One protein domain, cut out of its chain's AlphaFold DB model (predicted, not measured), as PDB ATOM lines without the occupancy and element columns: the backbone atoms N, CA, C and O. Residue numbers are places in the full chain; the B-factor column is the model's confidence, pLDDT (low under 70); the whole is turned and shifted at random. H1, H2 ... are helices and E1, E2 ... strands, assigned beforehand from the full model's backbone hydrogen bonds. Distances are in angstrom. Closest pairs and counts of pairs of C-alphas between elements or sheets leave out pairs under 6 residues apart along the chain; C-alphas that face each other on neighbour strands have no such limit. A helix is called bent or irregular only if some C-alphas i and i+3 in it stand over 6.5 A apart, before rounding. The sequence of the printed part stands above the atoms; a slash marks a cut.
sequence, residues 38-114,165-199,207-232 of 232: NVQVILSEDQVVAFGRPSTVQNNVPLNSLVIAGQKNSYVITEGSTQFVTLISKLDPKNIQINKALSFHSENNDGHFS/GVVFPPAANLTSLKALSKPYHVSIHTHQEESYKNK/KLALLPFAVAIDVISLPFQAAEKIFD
ATOM      1  N   ASN A  38      33.651  16.865 -17.607       78.81
ATOM      2  CA  ASN A  38      32.249  16.883 -18.007       78.81
ATOM      3  C   ASN A  38      32.155  16.923 -19.535       78.81
ATOM      4  O   ASN A  38      32.641  17.862 -20.173       78.81
ATOM      5  N   VAL A  39      31.554  15.892 -20.120       84.25
ATOM      6  CA  VAL A  39      31.327  15.753 -21.560       84.25
ATOM      7  C   VAL A  39      29.825  15.708 -21.820       84.25
ATOM      8  O   VAL A  39      29.071  15.081 -21.082       84.25
ATOM      9  N   GLN A  40      29.379  16.417 -22.857       87.25
ATOM     10  CA  GLN A  40      27.999  16.351 -23.326       87.25
ATOM     11  C   GLN A  40      27.825  15.133 -24.236       87.25
ATOM     12  O   GLN A  40      28.575  14.971 -25.198       87.25
ATOM     13  N   VAL A  41      26.819  14.308 -23.950       88.00
ATOM     14  CA  VAL A  41      26.506  13.083 -24.698       88.00
ATOM     15  C   VAL A  41      25.081  13.168 -25.229       88.00
ATOM     16  O   VAL A  41      24.166  13.536 -24.496       88.00
ATOM     17  N   ILE A  42      24.888  12.847 -26.508       90.06
ATOM     18  CA  ILE A  42      23.569  12.848 -27.150       90.06
ATOM     19  C   ILE A  42      22.878  11.509 -26.869       90.06
ATOM     20  O   ILE A  42      23.394  10.456 -27.237       90.06
ATOM     21  N   LEU A  43      21.705  11.565 -26.240       89.75
ATOM     22  CA  LEU A  43      20.871  10.410 -25.891       89.75
ATOM     23  C   LEU A  43      19.859  10.069 -26.991       89.75
ATOM     24  O   LEU A  43      19.463   8.914 -27.150       89.75
ATOM     25  N   SER A  44      19.408  11.083 -27.737       90.50
ATOM     26  CA  SER A  44      18.453  10.929 -28.835       90.50
ATOM     27  C   SER A  44      18.574  12.068 -29.841       90.50
ATOM     28  O   SER A  44      18.701  13.227 -29.458       90.50
ATOM     29  N   GLU A  45      18.410  11.731 -31.118       93.25
ATOM     30  CA  GLU A  45      18.238  12.668 -32.233       93.25
ATOM     31  C   GLU A  45      17.011  12.272 -33.041       93.25
ATOM     32  O   GLU A  45      16.874  11.104 -33.427       93.25
ATOM     33  N   ASP A  46      16.149  13.233 -33.338       94.06
ATOM     34  CA  ASP A  46      14.906  13.012 -34.068       94.06
ATOM     35  C   ASP A  46      14.582  14.195 -34.995       94.06
ATOM     36  O   ASP A  46      15.220  15.252 -34.966       94.06
ATOM     37  N   GLN A  47      13.602  13.986 -35.862       92.12
ATOM     38  CA  GLN A  47      13.016  14.985 -36.739       92.12
ATOM     39  C   GLN A  47      11.551  15.140 -36.360       92.12
ATOM     40  O   GLN A  47      10.762  14.207 -36.498       92.12
ATOM     41  N   VAL A  48      11.190  16.327 -35.891       89.44
ATOM     42  CA  VAL A  48       9.811  16.722 -35.628       89.44
ATOM     43  C   VAL A  48       9.081  16.844 -36.953       89.44
ATOM     44  O   VAL A  48       9.547  17.533 -37.861       89.44
ATOM     45  N   VAL A  49       7.933  16.185 -37.047       89.25
ATOM     46  CA  VAL A  49       7.108  16.153 -38.257       89.25
ATOM     47  C   VAL A  49       5.709  16.704 -38.035       89.25
ATOM     48  O   VAL A  49       5.076  17.077 -39.012       89.25
ATOM     49  N   ALA A  50       5.218  16.784 -36.796       88.56
ATOM     50  CA  ALA A  50       3.906  17.358 -36.505       88.56
ATOM     51  C   ALA A  50       3.812  17.911 -35.076       88.56
ATOM     52  O   ALA A  50       4.553  17.509 -34.179       88.56
ATOM     53  N   PHE A  51       2.840  18.798 -34.861       88.00
ATOM     54  CA  PHE A  51       2.420  19.251 -33.535       88.00
ATOM     55  C   PHE A  51       0.959  18.883 -33.291       88.00
ATOM     56  O   PHE A  51       0.114  18.959 -34.186       88.00
ATOM     57  N   GLY A  52       0.644  18.528 -32.053       88.88
ATOM     58  CA  GLY A  52      -0.700  18.138 -31.672       88.88
ATOM     59  C   GLY A  52      -0.923  18.200 -30.172       88.88
ATOM     60  O   GLY A  52      -0.122  18.750 -29.422       88.88
ATOM     61  N   ARG A  53      -2.031  17.625 -29.737       89.12
ATOM     62  CA  ARG A  53      -2.347  17.364 -28.329       89.12
ATOM     63  C   ARG A  53      -2.711  15.887 -28.170       89.12
ATOM     64  O   ARG A  53      -3.045  15.259 -29.176       89.12
ATOM     65  N   PRO A  54      -2.685  15.324 -26.959       88.56
ATOM     66  CA  PRO A  54      -3.161  13.963 -26.741       88.56
ATOM     67  C   PRO A  54      -4.623  13.818 -27.189       88.56
ATOM     68  O   PRO A  54      -5.422  14.744 -27.021       88.56
ATOM     69  N   SER A  55      -4.985  12.671 -27.764       86.06
ATOM     70  CA  SER A  55      -6.380  12.364 -28.119       86.06
ATOM     71  C   SER A  55      -7.225  12.049 -26.879       86.06
ATOM     72  O   SER A  55      -8.422  12.335 -26.842       86.06
ATOM     73  N   THR A  56      -6.586  11.485 -25.854       81.19
ATOM     74  CA  THR A  56      -7.178  11.062 -24.586       81.19
ATOM     75  C   THR A  56      -6.203  11.334 -23.439       81.19
ATOM     76  O   THR A  56      -5.009  11.550 -23.654       81.19
ATOM     77  N   VAL A  57      -6.710  11.351 -22.204       79.62
ATOM     78  CA  VAL A  57      -5.854  11.399 -21.012       79.62
ATOM     79  C   VAL A  57      -5.237  10.017 -20.824       79.62
ATOM     80  O   VAL A  57      -5.947   9.058 -20.533       79.62
ATOM     81  N   GLN A  58      -3.922   9.915 -20.986       74.12
ATOM     82  CA  GLN A  58      -3.185   8.656 -20.893       74.12
ATOM     83  C   GLN A  58      -1.897   8.876 -20.095       74.12
ATOM     84  O   GLN A  58      -1.224   9.882 -20.286       74.12
ATOM     85  N   ASN A  59      -1.550   7.954 -19.190       67.69
ATOM     86  CA  ASN A  59      -0.298   7.985 -18.415       67.69
ATOM     87  C   ASN A  59      -0.030   9.318 -17.682       67.69
ATOM     88  O   ASN A  59       1.084   9.832 -17.723       67.69
ATOM     89  N   ASN A  60      -1.049   9.895 -17.033       70.12
ATOM     90  CA  ASN A  60      -0.971  11.203 -16.364       70.12
ATOM     91  C   ASN A  60      -0.594  12.379 -17.284       70.12
ATOM     92  O   ASN A  60      -0.180  13.425 -16.792       70.12
ATOM     93  N   VAL A  61      -0.768  12.239 -18.601       77.94
ATOM     94  CA  VAL A  61      -0.619  13.340 -19.553       77.94
ATOM     95  C   VAL A  61      -1.932  14.133 -19.639       77.94
ATOM     96  O   VAL A  61      -2.956  13.574 -20.047       77.94
ATOM     97  N   PRO A  62      -1.936  15.432 -19.289       79.31
ATOM     98  CA  PRO A  62      -3.107  16.290 -19.445       79.31
ATOM     99  C   PRO A  62      -3.554  16.444 -20.908       79.31
ATOM    100  O   PRO A  62      -2.738  16.580 -21.814       79.31
ATOM    101  N   LEU A  63      -4.867  16.528 -21.150       80.75
ATOM    102  CA  LEU A  63      -5.424  16.686 -22.507       80.75
ATOM    103  C   LEU A  63      -5.024  18.013 -23.185       80.75
ATOM    104  O   LEU A  63      -5.044  18.138 -24.408       80.75
ATOM    105  N   ASN A  64      -4.687  19.029 -22.392       78.19
ATOM    106  CA  ASN A  64      -4.211  20.328 -22.863       78.19
ATOM    107  C   ASN A  64      -2.685  20.387 -23.047       78.19
ATOM    108  O   ASN A  64      -2.165  21.456 -23.369       78.19
ATOM    109  N   SER A  65      -1.964  19.278 -22.853       85.31
ATOM    110  CA  SER A  65      -0.537  19.208 -23.153       85.31
ATOM    111  C   SER A  65      -0.272  19.387 -24.645       85.31
ATOM    112  O   SER A  65      -1.032  18.931 -25.501       85.31
ATOM    113  N   LEU A  66       0.849  20.033 -24.953       90.38
ATOM    114  CA  LEU A  66       1.387  20.068 -26.306       90.38
ATOM    115  C   LEU A  66       2.168  18.776 -26.544       90.38
ATOM    116  O   LEU A  66       3.003  18.395 -25.727       90.38
ATOM    117  N   VAL A  67       1.923  18.136 -27.678       91.44
ATOM    118  CA  VAL A  67       2.703  17.008 -28.173       91.44
ATOM    119  C   VAL A  67       3.481  17.458 -29.394       91.44
ATOM    120  O   VAL A  67       2.911  17.962 -30.362       91.44
ATOM    121  N   ILE A  68       4.788  17.246 -29.346       91.25
ATOM    122  CA  ILE A  68       5.681  17.368 -30.491       91.25
ATOM    123  C   ILE A  68       5.897  15.949 -31.013       91.25
ATOM    124  O   ILE A  68       6.466  15.110 -30.316       91.25
ATOM    125  N   ALA A  69       5.398  15.650 -32.209       92.38
ATOM    126  CA  ALA A  69       5.500  14.325 -32.804       92.38
ATOM    127  C   ALA A  69       6.743  14.257 -33.700       92.38
ATOM    128  O   ALA A  69       6.823  14.946 -34.723       92.38
ATOM    129  N   GLY A  70       7.717  13.449 -33.290       93.25
ATOM    130  CA  GLY A  70       8.899  13.108 -34.070       93.25
ATOM    131  C   GLY A  70       8.733  11.798 -34.837       93.25
ATOM    132  O   GLY A  70       7.731  11.093 -34.703       93.25
ATOM    133  N   GLN A  71       9.723  11.470 -35.665       93.75
ATOM    134  CA  GLN A  71       9.750  10.205 -36.402       93.75
ATOM    135  C   GLN A  71      10.094   9.023 -35.489       93.75
ATOM    136  O   GLN A  71       9.619   7.913 -35.722       93.75
ATOM    137  N   LYS A  72      10.931   9.247 -34.470       94.00
ATOM    138  CA  LYS A  72      11.411   8.208 -33.547       94.00
ATOM    139  C   LYS A  72      10.734   8.253 -32.186       94.00
ATOM    140  O   LYS A  72      10.649   7.212 -31.547       94.00
ATOM    141  N   ASN A  73      10.287   9.417 -31.732       94.69
ATOM    142  CA  ASN A  73       9.664   9.593 -30.426       94.69
ATOM    143  C   ASN A  73       8.545  10.637 -30.468       94.69
ATOM    144  O   ASN A  73       8.479  11.485 -31.357       94.69
ATOM    145  N   SER A  74       7.697  10.612 -29.446       93.81
ATOM    146  CA  SER A  74       6.767  11.702 -29.146       93.81
ATOM    147  C   SER A  74       7.234  12.442 -27.903       93.81
ATOM    148  O   SER A  74       7.606  11.822 -26.912       93.81
ATOM    149  N   TYR A  75       7.179  13.769 -27.923       93.69
ATOM    150  CA  TYR A  75       7.601  14.608 -26.806       93.69
ATOM    151  C   TYR A  75       6.388  15.330 -26.240       93.69
ATOM    152  O   TYR A  75       5.835  16.239 -26.865       93.69
ATOM    153  N   VAL A  76       5.953  14.906 -25.059       93.31
ATOM    154  CA  VAL A  76       4.833  15.525 -24.354       93.31
ATOM    155  C   VAL A  76       5.374  16.631 -23.472       93.31
ATOM    156  O   VAL A  76       6.140  16.380 -22.546       93.31
ATOM    157  N   ILE A  77       4.945  17.854 -23.744       93.06
ATOM    158  CA  ILE A  77       5.333  19.039 -22.992       93.06
ATOM    159  C   ILE A  77       4.410  19.186 -21.782       93.06
ATOM    160  O   ILE A  77       3.202  19.416 -21.920       93.06
ATOM    161  N   THR A  78       4.994  19.061 -20.596       90.44
ATOM    162  CA  THR A  78       4.317  19.192 -19.300       90.44
ATOM    163  C   THR A  78       4.450  20.598 -18.725       90.44
ATOM    164  O   THR A  78       3.562  21.040 -18.003       90.44
ATOM    165  N   GLU A  79       5.498  21.338 -19.097       91.56
ATOM    166  CA  GLU A  79       5.711  22.736 -18.704       91.56
ATOM    167  C   GLU A  79       6.043  23.610 -19.917       91.56
ATOM    168  O   GLU A  79       6.722  23.172 -20.843       91.56
ATOM    169  N   GLY A  80       5.567  24.857 -19.921       90.19
ATOM    170  CA  GLY A  80       5.815  25.819 -21.007       90.19
ATOM    171  C   GLY A  80       4.858  25.725 -22.202       90.19
ATOM    172  O   GLY A  80       4.842  26.625 -23.043       90.19
ATOM    173  N   SER A  81       3.999  24.699 -22.262       88.12
ATOM    174  CA  SER A  81       3.007  24.513 -23.335       88.12
ATOM    175  C   SER A  81       2.045  25.701 -23.462       88.12
ATOM    176  O   SER A  81       1.820  26.187 -24.567       88.12
ATOM    177  N   THR A  82       1.537  26.233 -22.345       88.81
ATOM    178  CA  THR A  82       0.639  27.401 -22.339       88.81
ATOM    179  C   THR A  82       1.302  28.648 -22.920       88.81
ATOM    180  O   THR A  82       0.688  29.335 -23.737       88.81
ATOM    181  N   GLN A  83       2.551  28.936 -22.535       91.31
ATOM    182  CA  GLN A  83       3.283  30.097 -23.047       91.31
ATOM    183  C   GLN A  83       3.542  29.940 -24.547       91.31
ATOM    184  O   GLN A  83       3.247  30.850 -25.317       91.31
ATOM    185  N   PHE A  84       4.003  28.763 -24.977       89.94
ATOM    186  CA  PHE A  84       4.212  28.465 -26.392       89.94
ATOM    187  C   PHE A  84       2.930  28.644 -27.212       89.94
ATOM    188  O   PHE A  84       2.927  29.405 -28.178       89.94
ATOM    189  N   VAL A  85       1.824  28.014 -26.796       86.88
ATOM    190  CA  VAL A  85       0.527  28.115 -27.485       86.88
ATOM    191  C   VAL A  85       0.028  29.559 -27.518       86.88
ATOM    192  O   VAL A  85      -0.471  30.004 -28.552       86.88
ATOM    193  N   THR A  86       0.188  30.314 -26.429       90.50
ATOM    194  CA  THR A  86      -0.204  31.732 -26.362       90.50
ATOM    195  C   THR A  86       0.567  32.568 -27.378       90.50
ATOM    196  O   THR A  86      -0.048  33.317 -28.139       90.50
ATOM    197  N   LEU A  87       1.890  32.402 -27.438       91.94
ATOM    198  CA  LEU A  87       2.754  33.127 -28.368       91.94
ATOM    199  C   LEU A  87       2.387  32.816 -29.818       91.94
ATOM    200  O   LEU A  87       2.037  33.726 -30.568       91.94
ATOM    201  N   ILE A  88       2.378  31.542 -30.208       86.62
ATOM    202  CA  ILE A  88       2.109  31.168 -31.604       86.62
ATOM    203  C   ILE A  88       0.674  31.501 -32.035       86.62
ATOM    204  O   ILE A  88       0.444  31.757 -33.206       86.62
ATOM    205  N   SER A  89      -0.300  31.526 -31.119       86.00
ATOM    206  CA  SER A  89      -1.697  31.829 -31.472       86.00
ATOM    207  C   SER A  89      -1.970  33.325 -31.646       86.00
ATOM    208  O   SER A  89      -2.981  33.691 -32.247       86.00
ATOM    209  N   LYS A  90      -1.131  34.194 -31.072       90.50
ATOM    210  CA  LYS A  90      -1.324  35.654 -31.080       90.50
ATOM    211  C   LYS A  90      -0.374  36.383 -32.020       90.50
ATOM    212  O   LYS A  90      -0.750  37.421 -32.556       90.50
ATOM    213  N   LEU A  91       0.835  35.864 -32.202       91.56
ATOM    214  CA  LEU A  91       1.836  36.449 -33.084       91.56
ATOM    215  C   LEU A  91       1.535  36.128 -34.553       91.56
ATOM    216  O   LEU A  91       1.014  35.062 -34.874       91.56
ATOM    217  N   ASP A  92       1.897  37.048 -35.452       91.00
ATOM    218  CA  ASP A  92       1.835  36.791 -36.892       91.00
ATOM    219  C   ASP A  92       2.912  35.756 -37.274       91.00
ATOM    220  O   ASP A  92       4.104  36.051 -37.127       91.00
ATOM    221  N   PRO A  93       2.534  34.570 -37.784       87.75
ATOM    222  CA  PRO A  93       3.477  33.494 -38.071       87.75
ATOM    223  C   PRO A  93       4.605  33.884 -39.024       87.75
ATOM    224  O   PRO A  93       5.724  33.414 -38.860       87.75
ATOM    225  N   LYS A  94       4.348  34.790 -39.978       90.38
ATOM    226  CA  LYS A  94       5.348  35.204 -40.981       90.38
ATOM    227  C   LYS A  94       6.539  35.958 -40.378       90.38
ATOM    228  O   LYS A  94       7.581  36.090 -41.011       90.38
ATOM    229  N   ASN A  95       6.350  36.495 -39.177       93.38
ATOM    230  CA  ASN A  95       7.331  37.290 -38.450       93.38
ATOM    231  C   ASN A  95       8.047  36.462 -37.373       93.38
ATOM    232  O   ASN A  95       8.978  36.962 -36.742       93.38
ATOM    233  N   ILE A  96       7.616  35.218 -37.143       90.94
ATOM    234  CA  ILE A  96       8.229  34.301 -36.185       90.94
ATOM    235  C   ILE A  96       9.379  33.565 -36.869       90.94
ATOM    236  O   ILE A  96       9.268  33.108 -38.002       90.94
ATOM    237  N   GLN A  97      10.492  33.421 -36.158       88.06
ATOM    238  CA  GLN A  97      11.644  32.645 -36.594       88.06
ATOM    239  C   GLN A  97      12.116  31.753 -35.449       88.06
ATOM    240  O   GLN A  97      12.393  32.231 -34.342       88.06
ATOM    241  N   ILE A  98      12.263  30.463 -35.750       83.38
ATOM    242  CA  ILE A  98      12.908  29.471 -34.891       83.38
ATOM    243  C   ILE A  98      14.129  28.983 -35.665       83.38
ATOM    244  O   ILE A  98      14.033  28.282 -36.665       83.38
ATOM    245  N   ASN A  99      15.290  29.480 -35.261       73.19
ATOM    246  CA  ASN A  99      16.544  29.412 -36.014       73.19
ATOM    247  C   ASN A  99      17.591  28.503 -35.352       73.19
ATOM    248  O   ASN A  99      18.749  28.483 -35.769       73.19
ATOM    249  N   LYS A 100      17.199  27.749 -34.320       72.62
ATOM    250  CA  LYS A 100      18.064  26.801 -33.609       72.62
ATOM    251  C   LYS A 100      17.364  25.468 -33.421       72.62
ATOM    252  O   LYS A 100      16.216  25.454 -32.983       72.62
ATOM    253  N   ALA A 101      18.066  24.369 -33.697       77.88
ATOM    254  CA  ALA A 101      17.577  23.028 -33.388       77.88
ATOM    255  C   ALA A 101      17.056  22.955 -31.943       77.88
ATOM    256  O   ALA A 101      17.603  23.603 -31.044       77.88
ATOM    257  N   LEU A 102      15.996  22.177 -31.729       83.12
ATOM    258  CA  LEU A 102      15.449  21.965 -30.395       83.12
ATOM    259  C   LEU A 102      16.451  21.121 -29.609       83.12
ATOM    260  O   LEU A 102      16.648  19.951 -29.918       83.12
ATOM    261  N   SER A 103      17.115  21.710 -28.622       89.50
ATOM    262  CA  SER A 103      18.094  21.000 -27.803       89.50
ATOM    263  C   SER A 103      17.639  20.986 -26.355       89.50
ATOM    264  O   SER A 103      17.498  22.039 -25.733       89.50
ATOM    265  N   PHE A 104      17.399  19.786 -25.837       93.31
ATOM    266  CA  PHE A 104      16.926  19.565 -24.477       93.31
ATOM    267  C   PHE A 104      17.924  18.735 -23.682       93.31
ATOM    268  O   PHE A 104      18.664  17.920 -24.231       93.31
ATOM    269  N   HIS A 105      17.912  18.936 -22.376       94.62
ATOM    270  CA  HIS A 105      18.724  18.232 -21.407       94.62
ATOM    271  C   HIS A 105      17.895  17.161 -20.687       94.62
ATOM    272  O   HIS A 105      16.764  17.428 -20.287       94.62
ATOM    273  N   SER A 106      18.458  15.971 -20.496       94.25
ATOM    274  CA  SER A 106      17.920  14.916 -19.634       94.25
ATOM    275  C   SER A 106      18.983  14.546 -18.607       94.25
ATOM    276  O   SER A 106      20.043  14.032 -18.960       94.25
ATOM    277  N   GLU A 107      18.709  14.837 -17.339       89.81
ATOM    278  CA  GLU A 107      19.668  14.627 -16.251       89.81
ATOM    279  C   GLU A 107      19.914  13.132 -16.012       89.81
ATOM    280  O   GLU A 107      21.058  12.685 -15.992       89.81
ATOM    281  N   ASN A 108      18.838  12.341 -15.931       88.00
ATOM    282  CA  ASN A 108      18.892  10.940 -15.501       88.00
ATOM    283  C   ASN A 108      18.715   9.921 -16.634       88.00
ATOM    284  O   ASN A 108      18.683   8.721 -16.364       88.00
ATOM    285  N   ASN A 109      18.574  10.366 -17.888       87.25
ATOM    286  CA  ASN A 109      18.275   9.483 -19.021       87.25
ATOM    287  C   ASN A 109      16.996   8.627 -18.815       87.25
ATOM    288  O   ASN A 109      16.883   7.514 -19.321       87.25
ATOM    289  N   ASP A 110      16.028   9.149 -18.064       87.00
ATOM    290  CA  ASP A 110      14.811   8.469 -17.589       87.00
ATOM    291  C   ASP A 110      13.558   8.838 -18.404       87.00
ATOM    292  O   ASP A 110      12.426   8.614 -17.978       87.00
ATOM    293  N   GLY A 111      13.763   9.457 -19.566       90.19
ATOM    294  CA  GLY A 111      12.690   9.940 -20.426       90.19
ATOM    295  C   GLY A 111      12.160  11.317 -20.039       90.19
ATOM    296  O   GLY A 111      11.408  11.888 -20.829       90.19
ATOM    297  N   HIS A 112      12.569  11.900 -18.908       94.19
ATOM    298  CA  HIS A 112      12.312  13.307 -18.613       94.19
ATOM    299  C   HIS A 112      13.340  14.197 -19.306       94.19
ATOM    300  O   HIS A 112      14.528  13.876 -19.394       94.19
ATOM    301  N   PHE A 113      12.884  15.348 -19.789       95.06
ATOM    302  CA  PHE A 113      13.760  16.355 -20.368       95.06
ATOM    303  C   PHE A 113      13.298  17.766 -20.018       95.06
ATOM    304  O   PHE A 113      12.123  18.018 -19.746       95.06
ATOM    305  N   SER A 114      14.232  18.708 -20.069       95.62
ATOM    306  CA  SER A 114      13.962  20.134 -19.934       95.62
ATOM    307  C   SER A 114      14.869  20.960 -20.837       95.62
ATOM    308  O   SER A 114      15.878  20.482 -21.352       95.62
ATOM    309  N   GLY A 165       9.257  18.207 -20.224       93.56
ATOM    310  CA  GLY A 165       8.416  17.175 -20.783       93.56
ATOM    311  C   GLY A 165       8.939  15.775 -20.558       93.56
ATOM    312  O   GLY A 165       9.940  15.543 -19.878       93.56
ATOM    313  N   VAL A 166       8.213  14.846 -21.160       93.44
ATOM    314  CA  VAL A 166       8.502  13.418 -21.125       93.44
ATOM    315  C   VAL A 166       8.490  12.835 -22.529       93.44
ATOM    316  O   VAL A 166       7.740  13.281 -23.407       93.44
ATOM    317  N   VAL A 167       9.345  11.845 -22.746       94.06
ATOM    318  CA  VAL A 167       9.491  11.164 -24.030       94.06
ATOM    319  C   VAL A 167       8.674   9.887 -24.042       94.06
ATOM    320  O   VAL A 167       8.815   9.026 -23.182       94.06
ATOM    321  N   PHE A 168       7.847   9.754 -25.064       93.44
ATOM    322  CA  PHE A 168       7.075   8.568 -25.386       93.44
ATOM    323  C   PHE A 168       7.579   7.956 -26.700       93.44
ATOM    324  O   PHE A 168       8.282   8.627 -27.464       93.44
ATOM    325  N   PRO A 169       7.194   6.709 -27.019       93.69
ATOM    326  CA  PRO A 169       7.445   6.114 -28.324       93.69
ATOM    327  C   PRO A 169       6.764   6.943 -29.435       93.69
ATOM    328  O   PRO A 169       5.974   7.852 -29.138       93.69
ATOM    329  N   PRO A 170       7.038   6.655 -30.722       93.88
ATOM    330  CA  PRO A 170       6.362   7.324 -31.830       93.88
ATOM    331  C   PRO A 170       4.840   7.308 -31.657       93.88
ATOM    332  O   PRO A 170       4.276   6.304 -31.215       93.88
ATOM    333  N   ALA A 171       4.182   8.413 -32.011       91.88
ATOM    334  CA  ALA A 171       2.732   8.520 -31.925       91.88
ATOM    335  C   ALA A 171       2.088   7.414 -32.768       91.88
ATOM    336  O   ALA A 171       2.452   7.229 -33.934       91.88
ATOM    337  N   ALA A 172       1.121   6.690 -32.202       89.50
ATOM    338  CA  ALA A 172       0.557   5.509 -32.861       89.50
ATOM    339  C   ALA A 172      -0.148   5.858 -34.184       89.50
ATOM    340  O   ALA A 172      -0.200   5.048 -35.109       89.50
ATOM    341  N   ASN A 173      -0.623   7.096 -34.304       90.81
ATOM    342  CA  ASN A 173      -1.325   7.616 -35.464       90.81
ATOM    343  C   ASN A 173      -0.528   8.692 -36.231       90.81
ATOM    344  O   ASN A 173      -1.132   9.551 -36.877       90.81
ATOM    345  N   LEU A 174       0.814   8.651 -36.196       88.69
ATOM    346  CA  LEU A 174       1.703   9.643 -36.829       88.69
ATOM    347  C   LEU A 174       1.337   9.959 -38.291       88.69
ATOM    348  O   LEU A 174       1.333  11.119 -38.689       88.69
ATOM    349  N   THR A 175       0.973   8.944 -39.079       87.81
ATOM    350  CA  THR A 175       0.601   9.082 -40.502       87.81
ATOM    351  C   THR A 175      -0.709   9.834 -40.738       87.81
ATOM    352  O   THR A 175      -0.955  10.298 -41.847       87.81
ATOM    353  N   SER A 176      -1.556   9.949 -39.712       87.50
ATOM    354  CA  SER A 176      -2.819  10.693 -39.753       87.50
ATOM    355  C   SER A 176      -2.674  12.152 -39.314       87.50
ATOM    356  O   SER A 176      -3.614  12.937 -39.453       87.50
ATOM    357  N   LEU A 177      -1.510  12.523 -38.768       86.94
ATOM    358  CA  LEU A 177      -1.249  13.883 -38.322       86.94
ATOM    359  C   LEU A 177      -0.977  14.798 -39.506       86.94
ATOM    360  O   LEU A 177      -0.443  14.397 -40.541       86.94
ATOM    361  N   LYS A 178      -1.311  16.074 -39.323       85.19
ATOM    362  CA  LYS A 178      -0.934  17.095 -40.287       85.19
ATOM    363  C   LYS A 178       0.563  17.367 -40.168       85.19
ATOM    364  O   LYS A 178       1.022  17.835 -39.126       85.19
ATOM    365  N   ALA A 179       1.298  17.057 -41.230       83.44
ATOM    366  CA  ALA A 179       2.734  17.268 -41.280       83.44
ATOM    367  C   ALA A 179       3.092  18.763 -41.349       83.44
ATOM    368  O   ALA A 179       2.374  19.553 -41.966       83.44
ATOM    369  N   LEU A 180       4.222  19.123 -40.745       80.69
ATOM    370  CA  LEU A 180       4.927  20.382 -40.988       80.69
ATOM    371  C   LEU A 180       5.475  20.376 -42.414       80.69
ATOM    372  O   LEU A 180       5.892  19.312 -42.885       80.69
ATOM    373  N   SER A 181       5.531  21.520 -43.105       75.38
ATOM    374  CA  SER A 181       6.119  21.488 -44.450       75.38
ATOM    375  C   SER A 181       7.646  21.406 -44.451       75.38
ATOM    376  O   SER A 181       8.218  20.967 -45.453       75.38
ATOM    377  N   LYS A 182       8.314  21.672 -43.316       79.19
ATOM    378  CA  LYS A 182       9.714  21.285 -43.090       79.19
ATOM    379  C   LYS A 182       9.900  20.496 -41.787       79.19
ATOM    380  O   LYS A 182       9.443  20.937 -40.732       79.19
ATOM    381  N   PRO A 183      10.627  19.361 -41.819       79.19
ATOM    382  CA  PRO A 183      11.040  18.677 -40.602       79.19
ATOM    383  C   PRO A 183      11.977  19.548 -39.762       79.19
ATOM    384  O   PRO A 183      12.856  20.223 -40.305       79.19
ATOM    385  N   TYR A 184      11.818  19.504 -38.440       84.50
ATOM    386  CA  TYR A 184      12.652  20.270 -37.512       84.50
ATOM    387  C   TYR A 184      13.504  19.353 -36.633       84.50
ATOM    388  O   TYR A 184      12.989  18.422 -36.021       84.50
ATOM    389  N   HIS A 185      14.804  19.622 -36.528       89.81
ATOM    390  CA  HIS A 185      15.695  18.756 -35.758       89.81
ATOM    391  C   HIS A 185      15.524  18.950 -34.246       89.81
ATOM    392  O   HIS A 185      15.512  20.085 -33.754       89.81
ATOM    393  N   VAL A 186      15.450  17.837 -33.513       90.75
ATOM    394  CA  VAL A 186      15.456  17.807 -32.048       90.75
ATOM    395  C   VAL A 186      16.520  16.846 -31.528       90.75
ATOM    396  O   VAL A 186      16.686  15.737 -32.035       90.75
ATOM    397  N   SER A 187      17.228  17.271 -30.485       92.56
ATOM    398  CA  SER A 187      18.254  16.493 -29.799       92.56
ATOM    399  C   SER A 187      18.041  16.534 -28.288       92.56
ATOM    400  O   SER A 187      17.819  17.609 -27.726       92.56
ATOM    401  N   ILE A 188      18.168  15.385 -27.626       93.31
ATOM    402  CA  ILE A 188      18.210  15.282 -26.163       93.31
ATOM    403  C   ILE A 188      19.615  14.861 -25.758       93.31
ATOM    404  O   ILE A 188      20.150  13.890 -26.296       93.31
ATOM    405  N   HIS A 189      20.213  15.587 -24.821       93.25
ATOM    406  CA  HIS A 189      21.566  15.346 -24.339       93.25
ATOM    407  C   HIS A 189      21.625  15.254 -22.815       93.25
ATOM    408  O   HIS A 189      20.754  15.756 -22.113       93.25
ATOM    409  N   THR A 190      22.693  14.655 -22.306       92.19
ATOM    410  CA  THR A 190      23.046  14.640 -20.883       92.19
ATOM    411  C   THR A 190      24.507  15.046 -20.694       92.19
ATOM    412  O   THR A 190      25.243  15.225 -21.674       92.19
ATOM    413  N   HIS A 191      24.932  15.215 -19.446       87.50
ATOM    414  CA  HIS A 191      26.324  15.450 -19.081       87.50
ATOM    415  C   HIS A 191      26.875  14.245 -18.326       87.50
ATOM    416  O   HIS A 191      26.206  13.688 -17.462       87.50
ATOM    417  N   GLN A 192      28.104  13.852 -18.646       79.31
ATOM    418  CA  GLN A 192      28.787  12.746 -17.985       79.31
ATOM    419  C   GLN A 192      30.187  13.137 -17.542       79.31
ATOM    420  O   GLN A 192      30.889  13.855 -18.255       79.31
ATOM    421  N   GLU A 193      30.608  12.605 -16.399       75.31
ATOM    422  CA  GLU A 193      31.986  12.702 -15.931       75.31
ATOM    423  C   GLU A 193      32.835  11.574 -16.528       75.31
ATOM    424  O   GLU A 193      32.725  10.409 -16.143       75.31
ATOM    425  N   GLU A 194      33.735  11.910 -17.448       67.88
ATOM    426  CA  GLU A 194      34.748  10.977 -17.938       67.88
ATOM    427  C   GLU A 194      36.009  11.069 -17.079       67.88
ATOM    428  O   GLU A 194      36.665  12.110 -17.027       67.88
ATOM    429  N   SER A 195      36.373   9.963 -16.426       56.06
ATOM    430  CA  SER A 195      37.628   9.819 -15.685       56.06
ATOM    431  C   SER A 195      38.672   9.105 -16.554       56.06
ATOM    432  O   SER A 195      38.637   7.879 -16.700       56.06
ATOM    433  N   TYR A 196      39.657   9.838 -17.069       55.66
ATOM    434  CA  TYR A 196      40.756   9.247 -17.839       55.66
ATOM    435  C   TYR A 196      41.780   8.600 -16.895       55.66
ATOM    436  O   TYR A 196      42.521   9.288 -16.191       55.66
ATOM    437  N   LYS A 197      41.864   7.265 -16.898       51.03
ATOM    438  CA  LYS A 197      43.022   6.525 -16.367       51.03
ATOM    439  C   LYS A 197      43.803   5.952 -17.545       51.03
ATOM    440  O   LYS A 197      43.210   5.317 -18.405       51.03
ATOM    441  N   ASN A 198      45.127   6.147 -17.563       43.75
ATOM    442  CA  ASN A 198      46.073   5.632 -18.572       43.75
ATOM    443  C   ASN A 198      46.137   4.087 -18.609       43.75
ATOM    444  O   ASN A 198      47.173   3.483 -18.322       43.75
ATOM    445  N   LYS A 199      45.034   3.419 -18.940       42.94
ATOM    446  CA  LYS A 199      45.004   2.008 -19.312       42.94
ATOM    447  C   LYS A 199      44.375   1.902 -20.690       42.94
ATOM    448  O   LYS A 199      43.232   2.287 -20.890       42.94
ATOM    449  N   LYS A 207      26.458   2.757 -25.360       56.72
ATOM    450  CA  LYS A 207      25.678   3.742 -26.087       56.72
ATOM    451  C   LYS A 207      24.452   4.088 -25.252       56.72
ATOM    452  O   LYS A 207      23.460   3.365 -25.289       56.72
ATOM    453  N   LEU A 208      24.544   5.166 -24.479       70.50
ATOM    454  CA  LEU A 208      23.433   5.661 -23.682       70.50
ATOM    455  C   LEU A 208      22.325   6.061 -24.640       70.50
ATOM    456  O   LEU A 208      22.491   6.945 -25.481       70.50
ATOM    457  N   ALA A 209      21.222   5.341 -24.541       79.00
ATOM    458  CA  ALA A 209      20.018   5.611 -25.292       79.00
ATOM    459  C   ALA A 209      18.988   6.194 -24.339       79.00
ATOM    460  O   ALA A 209      18.871   5.734 -23.199       79.00
ATOM    461  N   LEU A 210      18.233   7.171 -24.833       82.69
ATOM    462  CA  LEU A 210      17.081   7.692 -24.117       82.69
ATOM    463  C   LEU A 210      16.088   6.574 -23.798       82.69
ATOM    464  O   LEU A 210      15.734   5.804 -24.690       82.69
ATOM    465  N   LEU A 211      15.647   6.494 -22.542       86.88
ATOM    466  CA  LEU A 211      14.628   5.545 -22.097       86.88
ATOM    467  C   LEU A 211      13.247   6.218 -22.143       86.88
ATOM    468  O   LEU A 211      12.904   6.945 -21.215       86.88
ATOM    469  N   PRO A 212      12.448   6.036 -23.213       83.81
ATOM    470  CA  PRO A 212      11.101   6.587 -23.260       83.81
ATOM    471  C   PRO A 212      10.157   5.835 -22.313       83.81
ATOM    472  O   PRO A 212      10.382   4.677 -21.952       83.81
ATOM    473  N   PHE A 213       9.034   6.467 -21.983       83.44
ATOM    474  CA  PHE A 213       7.912   5.805 -21.328       83.44
ATOM    475  C   PHE A 213       7.358   4.684 -22.218       83.44
ATOM    476  O   PHE A 213       7.364   4.778 -23.438       83.44
ATOM    477  N   ALA A 214       6.871   3.594 -21.625       83.00
ATOM    478  CA  ALA A 214       6.645   2.348 -22.366       83.00
ATOM    479  C   ALA A 214       5.476   2.369 -23.372       83.00
ATOM    480  O   ALA A 214       5.368   1.468 -24.201       83.00
ATOM    481  N   VAL A 215       4.574   3.350 -23.298       84.12
ATOM    482  CA  VAL A 215       3.282   3.300 -23.997       84.12
ATOM    483  C   VAL A 215       3.145   4.464 -24.970       84.12
ATOM    484  O   VAL A 215       3.206   5.617 -24.560       84.12
ATOM    485  N   ALA A 216       2.919   4.166 -26.250       85.31
ATOM    486  CA  ALA A 216       2.644   5.178 -27.265       85.31
ATOM    487  C   ALA A 216       1.357   5.958 -26.960       85.31
ATOM    488  O   ALA A 216       0.410   5.429 -26.372       85.31
ATOM    489  N   ILE A 217       1.339   7.214 -27.396       87.25
ATOM    490  CA  ILE A 217       0.190   8.105 -27.275       87.25
ATOM    491  C   ILE A 217      -0.464   8.315 -28.636       87.25
ATOM    492  O   ILE A 217       0.211   8.378 -29.669       87.25
ATOM    493  N   ASP A 218      -1.779   8.479 -28.613       86.94
ATOM    494  CA  ASP A 218      -2.533   8.981 -29.751       86.94
ATOM    495  C   ASP A 218      -2.544  10.509 -29.721       86.94
ATOM    496  O   ASP A 218      -2.774  11.137 -28.681       86.94
ATOM    497  N   VAL A 219      -2.316  11.117 -30.879       86.62
ATOM    498  CA  VAL A 219      -2.185  12.568 -31.025       86.62
ATOM    499  C   VAL A 219      -3.271  13.084 -31.956       86.62
ATOM    500  O   VAL A 219      -3.599  12.468 -32.960       86.62
ATOM    501  N   ILE A 220      -3.836  14.243 -31.659       86.94
ATOM    502  CA  ILE A 220      -4.726  14.959 -32.573       86.94
ATOM    503  C   ILE A 220      -4.089  16.286 -32.960       86.94
ATOM    504  O   ILE A 220      -3.559  17.007 -32.110       86.94
ATOM    505  N   SER A 221      -4.138  16.601 -34.254       83.44
ATOM    506  CA  SER A 221      -3.595  17.843 -34.803       83.44
ATOM    507  C   SER A 221      -4.215  19.051 -34.104       83.44
ATOM    508  O   SER A 221      -5.427  19.102 -33.861       83.44
ATOM    509  N   LEU A 222      -3.384  20.038 -33.775       74.06
ATOM    510  CA  LEU A 222      -3.875  21.287 -33.209       74.06
ATOM    511  C   LEU A 222      -4.447  22.181 -34.320       74.06
ATOM    512  O   LEU A 222      -3.901  22.212 -35.419       74.06
ATOM    513  N   PRO A 223      -5.523  22.942 -34.055       61.62
ATOM    514  CA  PRO A 223      -6.145  23.804 -35.059       61.62
ATOM    515  C   PRO A 223      -5.367  25.112 -35.300       61.62
ATOM    516  O   PRO A 223      -5.910  26.043 -35.896       61.62
ATOM    517  N   PHE A 224      -4.124  25.243 -34.816       65.31
ATOM    518  CA  PHE A 224      -3.357  26.466 -35.029       65.31
ATOM    519  C   PHE A 224      -2.779  26.518 -36.448       65.31
ATOM    520  O   PHE A 224      -1.779  25.899 -36.769       65.31
ATOM    521  N   GLN A 225      -3.339  27.370 -37.302       61.88
ATOM    522  CA  GLN A 225      -2.726  27.702 -38.601       61.88
ATOM    523  C   GLN A 225      -1.321  28.319 -38.449       61.88
ATOM    524  O   GLN A 225      -0.566  28.420 -39.412       61.88
ATOM    525  N   ALA A 226      -0.986  28.778 -37.240       65.25
ATOM    526  CA  ALA A 226       0.263  29.447 -36.946       65.25
ATOM    527  C   ALA A 226       1.473  28.518 -36.929       65.25
ATOM    528  O   ALA A 226       2.462  28.848 -37.568       65.25
ATOM    529  N   ALA A 227       1.420  27.367 -36.248       65.25
ATOM    530  CA  ALA A 227       2.598  26.500 -36.225       65.25
ATOM    531  C   ALA A 227       2.916  25.935 -37.605       65.25
ATOM    532  O   ALA A 227       4.086  25.818 -37.926       65.25
ATOM    533  N   GLU A 228       1.906  25.662 -38.433       66.12
ATOM    534  CA  GLU A 228       2.134  25.286 -39.833       66.12
ATOM    535  C   GLU A 228       3.040  26.316 -40.504       66.12
ATOM    536  O   GLU A 228       4.161  25.997 -40.855       66.12
ATOM    537  N   LYS A 229       2.637  27.587 -40.499       71.12
ATOM    538  CA  LYS A 229       3.401  28.674 -41.123       71.12
ATOM    539  C   LYS A 229       4.766  28.957 -40.487       71.12
ATOM    540  O   LYS A 229       5.643  29.471 -41.168       71.12
ATOM    541  N   ILE A 230       4.936  28.698 -39.187       69.88
ATOM    542  CA  ILE A 230       6.224  28.885 -38.488       69.88
ATOM    543  C   ILE A 230       7.237  27.831 -38.935       69.88
ATOM    544  O   ILE A 230       8.425  28.120 -39.056       69.88
ATOM    545  N   PHE A 231       6.758  26.605 -39.127       66.19
ATOM    546  CA  PHE A 231       7.562  25.455 -39.520       66.19
ATOM    547  C   PHE A 231       7.387  25.121 -41.010       66.19
ATOM    548  O   PHE A 231       7.705  24.000 -41.422       66.19
ATOM    549  N   ASP A 232       6.903  26.094 -41.794       60.09
ATOM    550  CA  ASP A 232       6.801  26.016 -43.247       60.09
ATOM    551  C   ASP A 232       8.047  26.545 -43.975       60.09
ATOM    552  O   ASP A 232       8.454  25.959 -45.004       60.09
TER     553      ASP A 232
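This is residues 38 to 114, 165 to 199 and 207 to 232 of the 232 residues of an uncharacterized protein of Acinetobacter chinensis (UniProt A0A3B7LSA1). Picture one strongly twisted sheet that wraps round into a small, irregular barrel of E1, E2, E3, E6, E5, E4 and E7, nearly closed where E4 comes near E5, with the far ends of E1 and E7 reaching out from it as a two-stranded arm. H1 and H2 stand together off one rim of the barrel, and E8 is a short extra strand on the bent end of E1. The printed part has 138 residues, with two named helices and eight named strands, along the chain E1, E2, E3, H1, E4, E5, E6, E7, E8 and H2; the class is mixed, helices and strands, and the branched sheet is mixed too, with E4 and E7 as its parallel pair and its other neighbour pairs antiparallel. The whole is compact, with a radius of gyration of the C-alphas of 16.0 A, yet elongated in outline, spanning 57 by 34 by 25 A, and the arm makes much of that length.

Find C-alpha 38 at (32.249, 16.883, -18.007); from there strand E1 runs over residues 38 to 54, 36.6 A, and bends by 88 degrees at residue 50. Next come E2, residues 66 to 70, 12.9 A, and E3, residues 74 to 79, 15.2 A. Look then for helix H1 at residues 81 to 90, 14.2 A, from C-alpha 81 at (3.007, 24.513, -23.335). After it stand the short strands E4, residues 102 to 105, E5, residues 112 to 114, and E6, residues 165 to 168. E7, residues 184 to 196, is 36.0 A long and bends by 56 degrees at residue 193. E8, residues 219 to 221, and helix H2, residues 225 to 230, come last; H2 ends at C-alpha 230, (6.224, 28.885, -38.488).

Begin at E1, which has three neighbours in staggered pairing. E2, beside its residues 47 to 53, lies on one side; E7, beside 38 to 48, and E8, beside 52 to 54, lie on the other side. Look at N 41 and O 190, 2.9 A, for the antiparallel pair E1 and E7, and at N 53 and O 220, 2.9 A, for the antiparallel pair E1 and E8. E1, E2 and E3 form a meander, each strand the antiparallel neighbour of the one before, and both steps are hairpins: N 52 and O 67 are 2.9 A apart, N 75 and O 68 2.8 A. E2 lies on one side of E3 and E6 on the other side, where you find E6 antiparallel to E3 with N 76 and O 166 at 2.9 A; E3 in turn lies on one side of E6 and E5 on the other side, antiparallel to E6, with N 113 and O 165 at 3.0 A. The closest C-alphas of E5 and E4 are those of Ser 114 and His 105, 5.3 A apart. E4 is parallel to E7 at 33 degrees, with N 104 and O 187 at 2.9 A. E4, E5 and E8 are edge strands. H1 is on the sheet but only grazes it, with its residues 81 to 85. H1 and H2 only just touch, with 3 pairs of C-alphas within 8 A, the closest those of Ile 88 and Ala 226, 5.9 A; their lines are about perpendicular at 83 degrees. In both helices every O i to N i+4 pair is within hydrogen-bond range.

The two C-alphas farthest apart are those of Lys 90 and Lys 199, 58.5 A. Residues 115 to 164 are not printed, and C-alphas 114 and 165 are 6.3 A apart across that cut; residues 200 to 206 are not printed either, with 20.6 A from C-alpha 199 to C-alpha 207. Of the links printed whole, E1 to E2, H1 to E4 and E6 to E7 are long. The mean pLDDT of the printed part is 84.0; look for values under 70 at residues 59, 194 to 199, 207, 223 to 228 and 230 to 232, the chain's last residue.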